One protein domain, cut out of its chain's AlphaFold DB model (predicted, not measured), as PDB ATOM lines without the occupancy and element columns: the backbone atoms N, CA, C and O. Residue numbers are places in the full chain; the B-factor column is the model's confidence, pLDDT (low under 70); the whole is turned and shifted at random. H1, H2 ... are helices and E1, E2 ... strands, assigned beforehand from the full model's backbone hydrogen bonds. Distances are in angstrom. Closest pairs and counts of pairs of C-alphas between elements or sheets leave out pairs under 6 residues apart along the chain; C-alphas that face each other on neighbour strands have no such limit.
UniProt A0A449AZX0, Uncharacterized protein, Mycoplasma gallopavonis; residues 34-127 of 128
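AT A GLANCE: This is residues 34 to 127 of the 128 residues of an uncharacterized protein of Mycoplasma gallopavonis (UniProt A0A449AZX0). The domain is a small closed barrel of six strands, with the short helix H1 packed on its outside at one end of the longest axis. E1 and E6 run on side by side past E2 and E3 as a two-stranded arm, to the short helix H2 at the other end, and the long strand E4 bends by 76 degrees. The printed part has 94 residues, with the order E1 E2 E3 E4 E5 H1 E6 H2; the class is mixed, helices and strands. Round the ring run E1 E2 E5 E4 E3 E6 and back to E1, each neighbour pair antiparallel. The whole is compact, with a radius of gyration of the C-alphas of 14.0 A and spans of 44 by 32 by 19 A.

HOW THE PARTS SIT: Start in the barrel at E1, residues 34 to 45. E6, residues 107 to 118, lies on one side of it, where N 42 and O 108 are 2.8 A apart. E2, residues 48 to 52, lies on the other side beside residues 40 to 45 and forms a hairpin with E1; look at N 43 and O 50, 2.8 A. Next comes E5, residues 88 to 92, with N 51 and O 89 at 2.8 A. E4, residues 73 to 85, pairs with E5 over residues 80 to 85, N 90 and O 83 at 2.8 A. Its pairing is staggered: over residues 73 to 80 it pairs with E3, residues 63 to 70, N 66 and O 77 at 2.8 A. E3 and E6 are antiparallel neighbours, with N 67 and O 111 within hydrogen-bond range at 2.9 A. E3 E4 E5 form a meander, each the antiparallel neighbour of the one before; with E2, which neighbours E5, they form a Greek key. H1, residues 94 to 102, is on the barrel, outside it, at a height over the sheet of 8.2 A; the C-alphas of Leu 49 and Leu 97 come within 6.9 A. It lies only just over E1, with 3 C-alphas falling on it, and runs slantwise at 57 degrees on the local plane. H2, residues 119 to 126, is only just on the barrel, with 5 pairs of C-alphas within 10 A; its closest to E1 are those of Phe 34 and Phe 119, 7.4 A. H1 and H2 are apart. In both, every O i to N i+4 pair is within hydrogen-bond range.

IN THESE COORDINATES: Find C-alpha 34 at (186.887, 251.300, 213.832); E1 runs 33.7 A from there. E3 spans 21.9 A, and E4 31.5 A from C-alpha 73 at (204.428, 255.045, 230.400). E6 spans 32.4 A; H2 ends at C-alpha 126, (181.811, 237.516, 214.517).

THE WHOLE: The C-alphas farthest apart, of Gln 102 and Asn 127, are 45.3 A apart. The printed part has no cut and no long link. Mean pLDDT of the printed part is 87.9; residues 125 to 127 are under 70.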
ATOM      1  N   PHE A  34     186.170 251.667 212.617       79.44
ATOM      2  CA  PHE A  34     186.887 251.300 213.832       79.44
ATOM      3  C   PHE A  34     188.330 250.956 213.492       79.44
ATOM      4  O   PHE A  34     188.592 250.270 212.505       79.44
ATOM      5  N   ASN A  35     189.272 251.408 214.318       81.75
ATOM      6  CA  ASN A  35     190.658 250.961 214.214       81.75
ATOM      7  C   ASN A  35     190.752 249.541 214.794       81.75
ATOM      8  O   ASN A  35     190.465 249.351 215.976       81.75
ATOM      9  N   LYS A  36     191.151 248.558 213.979       83.88
ATOM     10  CA  LYS A  36     191.496 247.219 214.470       83.88
ATOM     11  C   LYS A  36     192.897 247.285 215.083       83.88
ATOM     12  O   LYS A  36     193.799 247.876 214.495       83.88
ATOM     13  N   PHE A  37     193.084 246.676 216.246       87.00
ATOM     14  CA  PHE A  37     194.401 246.488 216.850       87.00
ATOM     15  C   PHE A  37     194.682 244.993 216.956       87.00
ATOM     16  O   PHE A  37     193.770 244.219 217.241       87.00
ATOM     17  N   SER A  38     195.929 244.601 216.723       90.06
ATOM     18  CA  SER A  38     196.407 243.240 216.954       90.06
ATOM     19  C   SER A  38     197.597 243.272 217.900       90.06
ATOM     20  O   SER A  38     198.455 244.153 217.805       90.06
ATOM     21  N   GLN A  39     197.617 242.352 218.857       92.75
ATOM     22  CA  GLN A  39     198.704 242.239 219.816       92.75
ATOM     23  C   GLN A  39     199.836 241.429 219.193       92.75
ATOM     24  O   GLN A  39     199.613 240.323 218.719       92.75
ATOM     25  N   ALA A  40     201.054 241.953 219.247       93.25
ATOM     26  CA  ALA A  40     202.241 241.302 218.718       93.25
ATOM     27  C   ALA A  40     203.406 241.414 219.709       93.25
ATOM     28  O   ALA A  40     203.382 242.212 220.650       93.25
ATOM     29  N   LEU A  41     204.438 240.605 219.498       93.94
ATOM     30  CA  LEU A  41     205.665 240.628 220.288       93.94
ATOM     31  C   LEU A  41     206.817 241.097 219.407       93.94
ATOM     32  O   LEU A  41     207.058 240.514 218.353       93.94
ATOM     33  N   ILE A  42     207.534 242.123 219.852       94.56
ATOM     34  CA  ILE A  42     208.811 242.522 219.262       94.56
ATOM     35  C   ILE A  42     209.927 241.841 220.039       94.56
ATOM     36  O   ILE A  42     209.957 241.922 221.262       94.56
ATOM     37  N   PHE A  43     210.844 241.206 219.323       94.38
ATOM     38  CA  PHE A  43     212.070 240.614 219.835       94.38
ATOM     39  C   PHE A  43     213.272 241.380 219.298       94.38
ATOM     40  O   PHE A  43     213.273 241.776 218.135       94.38
ATOM     41  N   ARG A  44     214.288 241.563 220.141       93.69
ATOM     42  CA  ARG A  44     215.588 242.110 219.747       93.69
ATOM     43  C   ARG A  44     216.611 240.976 219.690       93.69
ATOM     44  O   ARG A  44     216.895 240.373 220.723       93.69
ATOM     45  N   GLU A  45     217.143 240.698 218.503       91.00
ATOM     46  CA  GLU A  45     218.161 239.671 218.228       91.00
ATOM     47  C   GLU A  45     219.279 240.343 217.406       91.00
ATOM     48  O   GLU A  45     218.987 240.876 216.343       91.00
ATOM     49  N   ASP A  46     220.519 240.382 217.914       86.12
ATOM     50  CA  ASP A  46     221.706 240.944 217.230       86.12
ATOM     51  C   ASP A  46     221.505 242.337 216.591       86.12
ATOM     52  O   ASP A  46     221.797 242.557 215.420       86.12
ATOM     53  N   ASP A  47     220.982 243.285 217.378       88.06
ATOM     54  CA  ASP A  47     220.617 244.653 216.958       88.06
ATOM     55  C   ASP A  47     219.512 244.748 215.891       88.06
ATOM     56  O   ASP A  47     219.215 245.825 215.371       88.06
ATOM     57  N   GLU A  48     218.811 243.651 215.629       93.19
ATOM     58  CA  GLU A  48     217.652 243.618 214.747       93.19
ATOM     59  C   GLU A  48     216.356 243.452 215.537       93.19
ATOM     60  O   GLU A  48     216.313 242.823 216.600       93.19
ATOM     61  N   LEU A  49     215.270 244.019 215.005       94.81
ATOM     62  CA  LEU A  49     213.938 243.894 215.582       94.81
ATOM     63  C   LEU A  49     213.075 242.949 214.747       94.81
ATOM     64  O   LEU A  49     212.923 243.108 213.533       94.81
ATOM     65  N   TRP A  50     212.448 242.003 215.435       94.38
ATOM     66  CA  TRP A  50     211.622 240.962 214.844       94.38
ATOM     67  C   TRP A  50     210.241 240.951 215.476       94.38
ATOM     68  O   TRP A  50     210.101 240.818 216.688       94.38
ATOM     69  N   LEU A  51     209.206 241.041 214.656       93.44
ATOM     70  CA  LEU A  51     207.818 240.936 215.072       93.44
ATOM     71  C   LEU A  51     207.352 239.475 214.976       93.44
ATOM     72  O   LEU A  51     207.614 238.793 213.982       93.44
ATOM     73  N   ARG A  52     206.647 239.006 216.007       91.44
ATOM     74  CA  ARG A  52     205.993 237.691 216.068       91.44
ATOM     75  C   ARG A  52     204.577 237.806 216.625       91.44
ATOM     76  O   ARG A  52     204.207 238.836 217.190       91.44
ATOM     77  N   ASN A  53     203.834 236.702 216.536       88.31
ATOM     78  CA  ASN A  53     202.460 236.578 217.027       88.31
ATOM     79  C   ASN A  53     201.486 237.541 216.325       88.31
ATOM     80  O   ASN A  53     200.621 238.131 216.959       88.31
ATOM     81  N   ILE A  54     201.664 237.727 215.019       87.12
ATOM     82  CA  ILE A  54     200.760 238.494 214.168       87.12
ATOM     83  C   ILE A  54     200.570 237.743 212.856       87.12
ATOM     84  O   ILE A  54     201.532 237.222 212.289       87.12
ATOM     85  N   GLU A  55     199.332 237.661 212.385       84.19
ATOM     86  CA  GLU A  55     199.044 236.997 211.122       84.19
ATOM     87  C   GLU A  55     199.506 237.871 209.953       84.19
ATOM     88  O   GLU A  55     199.197 239.060 209.880       84.19
ATOM     89  N   LEU A  56     200.222 237.279 208.994       80.19
ATOM     90  CA  LEU A  56     200.695 238.004 207.809       80.19
ATOM     91  C   LEU A  56     199.545 238.602 206.990       80.19
ATOM     92  O   LEU A  56     199.703 239.665 206.398       80.19
ATOM     93  N   ILE A  57     198.374 237.954 206.988       79.88
ATOM     94  CA  ILE A  57     197.187 238.431 206.267       79.88
ATOM     95  C   ILE A  57     196.637 239.756 206.819       79.88
ATOM     96  O   ILE A  57     196.017 240.529 206.083       79.88
ATOM     97  N   ASP A  58     196.897 240.044 208.095       81.62
ATOM     98  CA  ASP A  58     196.529 241.307 208.726       81.62
ATOM     99  C   ASP A  58     197.468 242.453 208.302       81.62
ATOM    100  O   ASP A  58     197.120 243.632 208.437       81.62
ATOM    101  N   LEU A  59     198.645 242.136 207.749       84.00
ATOM    102  CA  LEU A  59     199.680 243.104 207.405       84.00
ATOM    103  C   LEU A  59     199.678 243.478 205.909       84.00
ATOM    104  O   LEU A  59     200.476 242.999 205.113       84.00
ATOM    105  N   GLN A  60     198.779 244.388 205.527       83.25
ATOM    106  CA  GLN A  60     198.591 244.876 204.149       83.25
ATOM    107  C   GLN A  60     199.441 246.100 203.733       83.25
ATOM    108  O   GLN A  60     199.323 246.594 202.613       83.25
ATOM    109  N   LYS A  61     200.269 246.644 204.626       85.88
ATOM    110  CA  LYS A  61     201.034 247.889 204.460       85.88
ATOM    111  C   LYS A  61     202.495 247.659 204.814       85.88
ATOM    112  O   LYS A  61     202.852 246.696 205.474       85.88
ATOM    113  N   THR A  62     203.352 248.595 204.432       88.19
ATOM    114  CA  THR A  62     204.770 248.597 204.828       88.19
ATOM    115  C   THR A  62     205.036 249.342 206.129       88.19
ATOM    116  O   THR A  62     206.100 249.158 206.709       88.19
ATOM    117  N   LYS A  63     204.112 250.188 206.601       92.56
ATOM    118  CA  LYS A  63     204.289 251.016 207.801       92.56
ATOM    119  C   LYS A  63     203.069 250.930 208.712       92.56
ATOM    120  O   LYS A  63     201.944 251.067 208.232       92.56
ATOM    121  N   TYR A  64     203.315 250.772 210.010       93.00
ATOM    122  CA  TYR A  64     202.282 250.607 211.032       93.00
ATOM    123  C   TYR A  64     202.513 251.497 212.242       93.00
ATOM    124  O   TYR A  64     203.654 251.652 212.679       93.00
ATOM    125  N   ASP A  65     201.421 252.020 212.803       93.81
ATOM    126  CA  ASP A  65     201.425 252.580 214.155       93.81
ATOM    127  C   ASP A  65     201.514 251.425 215.158       93.81
ATOM    128  O   ASP A  65     200.766 250.447 215.061       93.81
ATOM    129  N   ILE A  66     202.394 251.560 216.144       94.44
ATOM    130  CA  ILE A  66     202.508 250.631 217.264       94.44
ATOM    131  C   ILE A  66     202.378 251.368 218.581       94.44
ATOM    132  O   ILE A  66     202.909 252.466 218.762       94.44
ATOM    133  N   HIS A  67     201.655 250.754 219.503       94.62
ATOM    134  CA  HIS A  67     201.462 251.259 220.850       94.62
ATOM    135  C   HIS A  67     202.060 250.255 221.828       94.62
ATOM    136  O   HIS A  67     201.828 249.053 221.704       94.62
ATOM    137  N   PHE A  68     202.818 250.726 222.809       93.00
ATOM    138  CA  PHE A  68     203.380 249.859 223.838       93.00
ATOM    139  C   PHE A  68     203.476 250.578 225.173       93.00
ATOM    140  O   PHE A  68     203.493 251.808 225.236       93.00
ATOM    141  N   GLN A  69     203.530 249.799 226.246       91.75
ATOM    142  CA  GLN A  69     203.684 250.316 227.596       91.75
ATOM    143  C   GLN A  69     204.997 249.811 228.178       91.75
ATOM    144  O   GLN A  69     205.302 248.622 228.111       91.75
ATOM    145  N   TYR A  70     205.760 250.715 228.781       88.56
ATOM    146  CA  TYR A  70     206.976 250.375 229.508       88.56
ATOM    147  C   TYR A  70     207.089 251.254 230.753       88.56
ATOM    148  O   TYR A  70     206.884 252.463 230.673       88.56
ATOM    149  N   ASN A  71     207.372 250.661 231.918       88.38
ATOM    150  CA  ASN A  71     207.459 251.367 233.206       88.38
ATOM    151  C   ASN A  71     206.285 252.334 233.462       88.38
ATOM    152  O   ASN A  71     206.497 253.490 233.825       88.38
ATOM    153  N   ASN A  72     205.048 251.881 233.231       89.38
ATOM    154  CA  ASN A  72     203.814 252.673 233.373       89.38
ATOM    155  C   ASN A  72     203.682 253.894 232.444       89.38
ATOM    156  O   ASN A  72     202.760 254.685 232.619       89.38
ATOM    157  N   HIS A  73     204.541 254.023 231.434       88.88
ATOM    158  CA  HIS A  73     204.428 255.045 230.400       88.88
ATOM    159  C   HIS A  73     203.929 254.425 229.099       88.88
ATOM    160  O   HIS A  73     204.382 253.351 228.697       88.88
ATOM    161  N   PHE A  74     202.993 255.115 228.450       92.19
ATOM    162  CA  PHE A  74     202.490 254.753 227.132       92.19
ATOM    163  C   PHE A  74     203.333 255.420 226.054       92.19
ATOM    164  O   PHE A  74     203.559 256.630 226.086       92.19
ATOM    165  N   TYR A  75     203.759 254.622 225.086       91.50
ATOM    166  CA  TYR A  75     204.542 255.055 223.946       91.50
ATOM    167  C   TYR A  75     203.801 254.727 222.659       91.50
ATOM    168  O   TYR A  75     203.205 253.656 222.514       91.50
ATOM    169  N   THR A  76     203.906 255.647 221.707       93.00
ATOM    170  CA  THR A  76     203.417 255.474 220.343       93.00
ATOM    171  C   THR A  76     204.589 255.664 219.400       93.00
ATOM    172  O   THR A  76     205.328 256.641 219.511       93.00
ATOM    173  N   SER A  77     204.778 254.729 218.478       94.12
ATOM    174  CA  SER A  77     205.837 254.804 217.476       94.12
ATOM    175  C   SER A  77     205.381 254.167 216.167       94.12
ATOM    176  O   SER A  77     204.273 253.646 216.070       94.12
ATOM    177  N   PHE A  78     206.242 254.204 215.156       93.88
ATOM    178  CA  PHE A  78     205.987 253.582 213.864       93.88
ATOM    179  C   PHE A  78     207.007 252.491 213.593       93.88
ATOM    180  O   PHE A  78     208.201 252.711 213.762       93.88
ATOM    181  N   ILE A  79     206.552 251.346 213.102       94.19
ATOM    182  CA  ILE A  79     207.440 250.311 212.565       94.19
ATOM    183  C   ILE A  79     207.302 250.263 211.053       94.19
ATOM    184  O   ILE A  79     206.218 250.495 210.507       94.19
ATOM    185  N   LYS A  80     208.403 249.949 210.379       94.88
ATOM    186  CA  LYS A  80     208.416 249.657 208.950       94.88
ATOM    187  C   LYS A  80     208.787 248.195 208.738       94.88
ATOM    188  O   LYS A  80     209.780 247.743 209.290       94.88
ATOM    189  N   ILE A  81     208.005 247.468 207.952       93.06
ATOM    190  CA  ILE A  81     208.315 246.087 207.575       93.06
ATOM    191  C   ILE A  81     209.441 246.112 206.538       93.06
ATOM    192  O   ILE A  81     209.323 246.801 205.522       93.06
ATOM    193  N   GLN A  82     210.524 245.382 206.807       92.44
ATOM    194  CA  GLN A  82     211.655 245.222 205.888       92.44
ATOM    195  C   GLN A  82     211.590 243.891 205.142       92.44
ATOM    196  O   GLN A  82     211.735 243.865 203.924       92.44
ATOM    197  N   GLU A  83     211.354 242.799 205.867       88.31
ATOM    198  CA  GLU A  83     211.414 241.440 205.331       88.31
ATOM    199  C   GLU A  83     210.471 240.513 206.108       88.31
ATOM    200  O   GLU A  83     210.180 240.745 207.282       88.31
ATOM    201  N   ILE A  84     209.993 239.455 205.453       87.06
ATOM    202  CA  ILE A  84     209.205 238.383 206.065       87.06
ATOM    203  C   ILE A  84     209.969 237.075 205.839       87.06
ATOM    204  O   ILE A  84     210.144 236.661 204.696       87.06
ATOM    205  N   ALA A  85     210.407 236.426 206.918       81.00
ATOM    206  CA  ALA A  85     211.190 235.193 206.865       81.00
ATOM    207  C   ALA A  85     210.815 234.261 208.027       81.00
ATOM    208  O   ALA A  85     210.761 234.691 209.176       81.00
ATOM    209  N   ASN A  86     210.586 232.972 207.743       74.75
ATOM    210  CA  ASN A  86     210.359 231.922 208.752       74.75
ATOM    211  C   ASN A  86     209.325 232.296 209.837       74.75
ATOM    212  O   ASN A  86     209.617 232.202 211.027       74.75
ATOM    213  N   GLU A  87     208.140 232.769 209.428       78.88
ATOM    214  CA  GLU A  87     207.049 233.210 210.330       78.88
ATOM    215  C   GLU A  87     207.400 234.398 211.248       78.88
ATOM    216  O   GLU A  87     206.653 234.742 212.166       78.88
ATOM    217  N   ARG A  88     208.530 235.061 210.993       82.50
ATOM    218  CA  ARG A  88     208.942 236.296 211.656       82.50
ATOM    219  C   ARG A  88     208.979 237.424 210.644       82.50
ATOM    220  O   ARG A  88     209.201 237.225 209.450       82.50
ATOM    221  N   ILE A  89     208.775 238.632 211.142       91.00
ATOM    222  CA  ILE A  89     208.750 239.824 210.305       91.00
ATOM    223  C   ILE A  89     209.833 240.754 210.810       91.00
ATOM    224  O   ILE A  89     209.762 241.233 211.941       91.00
ATOM    225  N   LYS A  90     210.840 240.999 209.980       93.00
ATOM    226  CA  LYS A  90     211.884 241.966 210.280       93.00
ATOM    227  C   LYS A  90     211.301 243.363 210.178       93.00
ATOM    228  O   LYS A  90     210.675 243.719 209.171       93.00
ATOM    229  N   ILE A  91     211.502 244.149 211.223       94.94
ATOM    230  CA  ILE A  91     210.970 245.499 211.325       94.94
ATOM    231  C   ILE A  91     212.081 246.502 211.612       94.94
ATOM    232  O   ILE A  91     213.068 246.213 212.279       94.94
ATOM    233  N   GLU A  92     211.888 247.718 211.124       95.56
ATOM    234  CA  GLU A  92     212.791 248.840 211.330       95.56
ATOM    235  C   GLU A  92     212.124 249.876 212.228       95.56
ATOM    236  O   GLU A  92     211.039 250.385 211.916       95.56
ATOM    237  N   ASN A  93     212.785 250.183 213.344       94.81
ATOM    238  CA  ASN A  93     212.476 251.317 214.205       94.81
ATOM    239  C   ASN A  93     213.694 251.633 215.087       94.81
ATOM    240  O   ASN A  93     213.882 251.024 216.138       94.81
ATOM    241  N   ASN A  94     214.507 252.601 214.659       92.81
ATOM    242  CA  ASN A  94     215.760 252.948 215.339       92.81
ATOM    243  C   ASN A  94     215.538 253.436 216.775       92.81
ATOM    244  O   ASN A  94     216.306 253.091 217.663       92.81
ATOM    245  N   GLN A  95     214.464 254.194 217.017       90.94
ATOM    246  CA  GLN A  95     214.143 254.698 218.355       90.94
ATOM    247  C   GLN A  95     213.759 253.558 219.297       90.94
ATOM    248  O   GLN A  95     214.206 253.510 220.438       90.94
ATOM    249  N   LEU A  96     212.937 252.620 218.824       93.00
ATOM    250  CA  LEU A  96     212.552 251.457 219.611       93.00
ATOM    251  C   LEU A  96     213.748 250.543 219.873       93.00
ATOM    252  O   LEU A  96     213.903 250.070 220.997       93.00
ATOM    253  N   LEU A  97     214.593 250.326 218.863       93.69
ATOM    254  CA  LEU A  97     215.821 249.553 219.005       93.69
ATOM    255  C   LEU A  97     216.724 250.179 220.070       93.69
ATOM    256  O   LEU A  97     217.161 249.482 220.979       93.69
ATOM    257  N   GLU A  98     216.932 251.494 220.013       91.62
ATOM    258  CA  GLU A  98     217.718 252.230 221.000       91.62
ATOM    259  C   GLU A  98     217.126 252.105 222.412       91.62
ATOM    260  O   GLU A  98     217.858 251.794 223.351       91.62
ATOM    261  N   ILE A  99     215.808 252.265 222.574       90.69
ATOM    262  CA  ILE A  99     215.129 252.095 223.869       90.69
ATOM    263  C   ILE A  99     215.322 250.669 224.393       90.69
ATOM    264  O   ILE A  99     215.712 250.488 225.548       90.69
ATOM    265  N   MET A 100     215.079 249.652 223.565       92.75
ATOM    266  CA  MET A 100     215.253 248.256 223.965       92.75
ATOM    267  C   MET A 100     216.714 247.950 224.312       92.75
ATOM    268  O   MET A 100     216.967 247.251 225.292       92.75
ATOM    269  N   SER A 101     217.673 248.527 223.588       92.50
ATOM    270  CA  SER A 101     219.101 248.380 223.866       92.50
ATOM    271  C   SER A 101     219.530 249.064 225.157       92.50
ATOM    272  O   SER A 101     220.104 248.415 226.027       92.50
ATOM    273  N   GLN A 102     219.185 250.336 225.351       92.56
ATOM    274  CA  GLN A 102     219.526 251.091 226.563       92.56
ATOM    275  C   GLN A 102     218.889 250.508 227.827       92.56
ATOM    276  O   GLN A 102     219.415 250.677 228.928       92.56
ATOM    277  N   LYS A 103     217.729 249.858 227.693       90.12
ATOM    278  CA  LYS A 103     216.982 249.269 228.809       90.12
ATOM    279  C   LYS A 103     217.192 247.758 228.959       90.12
ATOM    280  O   LYS A 103     216.546 247.168 229.818       90.12
ATOM    281  N   ASN A 104     218.088 247.143 228.179       90.81
ATOM    282  CA  ASN A 104     218.337 245.695 228.176       90.81
ATOM    283  C   ASN A 104     217.060 244.848 228.003       90.81
ATOM    284  O   ASN A 104     216.898 243.797 228.622       90.81
ATOM    285  N   LEU A 105     216.144 245.302 227.148       91.50
ATOM    286  CA  LEU A 105     214.923 244.583 226.802       91.50
ATOM    287  C   LEU A 105     215.187 243.673 225.601       91.50
ATOM    288  O   LEU A 105     215.714 244.103 224.573       91.50
ATOM    289  N   TYR A 106     214.806 242.407 225.733       93.06
ATOM    290  CA  TYR A 106     214.897 241.414 224.656       93.06
ATOM    291  C   TYR A 106     213.557 241.168 223.980       93.06
ATOM    292  O   TYR A 106     213.518 240.757 222.825       93.06
ATOM    293  N   ASN A 107     212.458 241.434 224.685       93.56
ATOM    294  CA  ASN A 107     211.120 241.357 224.140       93.56
ATOM    295  C   ASN A 107     210.260 242.529 224.621       93.56
ATOM    296  O   ASN A 107     210.533 243.152 225.647       93.56
ATOM    297  N   LEU A 108     209.231 242.844 223.844       93.94
ATOM    298  CA  LEU A 108     208.258 243.872 224.164       93.94
ATOM    299  C   LEU A 108     206.907 243.491 223.567       93.94
ATOM    300  O   LEU A 108     206.800 243.200 222.377       93.94
ATOM    301  N   THR A 109     205.866 243.516 224.395       94.44
ATOM    302  CA  THR A 109     204.493 243.382 223.903       94.44
ATOM    303  C   THR A 109     204.032 244.707 223.333       94.44
ATOM    304  O   THR A 109     204.122 245.741 223.997       94.44
ATOM    305  N   ILE A 110     203.516 244.664 222.112       94.69
ATOM    306  CA  ILE A 110     203.014 245.834 221.409       94.69
ATOM    307  C   ILE A 110     201.611 245.583 220.861       94.69
ATOM    308  O   ILE A 110     201.203 244.448 220.623       94.69
ATOM    309  N   PHE A 111     200.891 246.666 220.606       93.94
ATOM    310  CA  PHE A 111     199.636 246.665 219.874       93.94
ATOM    311  C   PHE A 111     199.862 247.358 218.539       93.94
ATOM    312  O   PHE A 111     200.108 248.563 218.483       93.94
ATOM    313  N   VAL A 112     199.794 246.586 217.461       92.50
ATOM    314  CA  VAL A 112     199.888 247.077 216.091       92.50
ATOM    315  C   VAL A 112     198.505 247.555 215.673       92.50
ATOM    316  O   VAL A 112     197.533 246.799 215.719       92.50
ATOM    317  N   LYS A 113     198.399 248.814 215.260       91.94
ATOM    318  CA  LYS A 113     197.166 249.349 214.685       91.94
ATOM    319  C   LYS A 113     197.073 248.919 213.228       91.94
ATOM    320  O   LYS A 113     197.850 249.360 212.382       91.94
ATOM    321  N   LEU A 114     196.112 248.058 212.952       88.50
ATOM    322  CA  LEU A 114     195.822 247.529 211.631       88.50
ATOM    323  C   LEU A 114     194.857 248.449 210.872       88.50
ATOM    324  O   LEU A 114     194.602 249.598 211.248       88.50
ATOM    325  N   ASP A 115     194.325 247.931 209.768       81.62
ATOM    326  CA  ASP A 115     193.357 248.640 208.955       81.62
ATOM    327  C   ASP A 115     192.033 248.910 209.658       81.62
ATOM    328  O   ASP A 115     191.567 248.182 210.540       81.62
ATOM    329  N   GLN A 116     191.418 250.003 209.218       78.00
ATOM    330  CA  GLN A 116     190.097 250.380 209.665       78.00
ATOM    331  C   GLN A 116     189.052 249.439 209.073       78.00
ATOM    332  O   GLN A 116     188.976 249.260 207.857       78.00
ATOM    333  N   VAL A 117     188.207 248.887 209.934       77.38
ATOM    334  CA  VAL A 117     187.059 248.074 209.536       77.38
ATOM    335  C   VAL A 117     185.776 248.848 209.814       77.38
ATOM    336  O   VAL A 117     185.653 249.530 210.831       77.38
ATOM    337  N   ASN A 118     184.821 248.792 208.889       78.56
ATOM    338  CA  ASN A 118     183.492 249.343 209.131       78.56
ATOM    339  C   ASN A 118     182.669 248.380 210.000       78.56
ATOM    340  O   ASN A 118     183.017 247.208 210.167       78.56
ATOM    341  N   PHE A 119     181.554 248.879 210.533       75.94
ATOM    342  CA  PHE A 119     180.661 248.092 211.384       75.94
ATOM    343  C   PHE A 119     180.169 246.802 210.704       75.94
ATOM    344  O   PHE A 119     180.093 245.756 211.341       75.94
ATOM    345  N   ILE A 120     179.911 246.845 209.391       77.81
ATOM    346  CA  ILE A 120     179.470 245.673 208.614       77.81
ATOM    347  C   ILE A 120     180.536 244.576 208.611       77.81
ATOM    348  O   ILE A 120     180.234 243.424 208.912       77.81
ATOM    349  N   LYS A 121     181.789 244.916 208.289       74.56
ATOM    350  CA  LYS A 121     182.882 243.939 208.260       74.56
ATOM    351  C   LYS A 121     183.140 243.368 209.652       74.56
ATOM    352  O   LYS A 121     183.403 242.177 209.771       74.56
ATOM    353  N   LEU A 122     182.998 244.188 210.695       74.62
ATOM    354  CA  LEU A 122     183.102 243.743 212.083       74.62
ATOM    355  C   LEU A 122     182.014 242.707 212.421       74.62
ATOM    356  O   LEU A 122     182.360 241.628 212.885       74.62
ATOM    357  N   LEU A 123     180.743 242.964 212.088       74.81
ATOM    358  CA  LEU A 123     179.643 242.002 212.274       74.81
ATOM    359  C   LEU A 123     179.859 240.678 211.529       74.81
ATOM    360  O   LEU A 123     179.625 239.615 212.093       74.81
ATOM    361  N   LEU A 124     180.331 240.729 210.282       76.00
ATOM    362  CA  LEU A 124     180.601 239.521 209.495       76.00
ATOM    363  C   LEU A 124     181.749 238.683 210.074       76.00
ATOM    364  O   LEU A 124     181.753 237.471 209.901       76.00
ATOM    365  N   THR A 125     182.697 239.311 210.774       68.38
ATOM    366  CA  THR A 125     183.831 238.607 211.395       68.38
ATOM    367  C   THR A 125     183.415 237.838 212.656       68.38
ATOM    368  O   THR A 125     184.066 236.866 212.996       68.38
ATOM    369  N   PHE A 126     182.329 238.232 213.337       62.69
ATOM    370  CA  PHE A 126     181.811 237.516 214.517       62.69
ATOM    371  C   PHE A 126     180.938 236.296 214.179       62.69
ATOM    372  O   PHE A 126     180.638 235.506 215.068       62.69
ATOM    373  N   ASN A 127     180.504 236.163 212.924       50.41
ATOM    374  CA  ASN A 127     179.610 235.088 212.475       50.41
ATOM    375  C   ASN A 127     180.336 233.903 211.814       50.41
ATOM    376  O   ASN A 127     179.665 232.962 211.390       50.41
TER     377      ASN A 127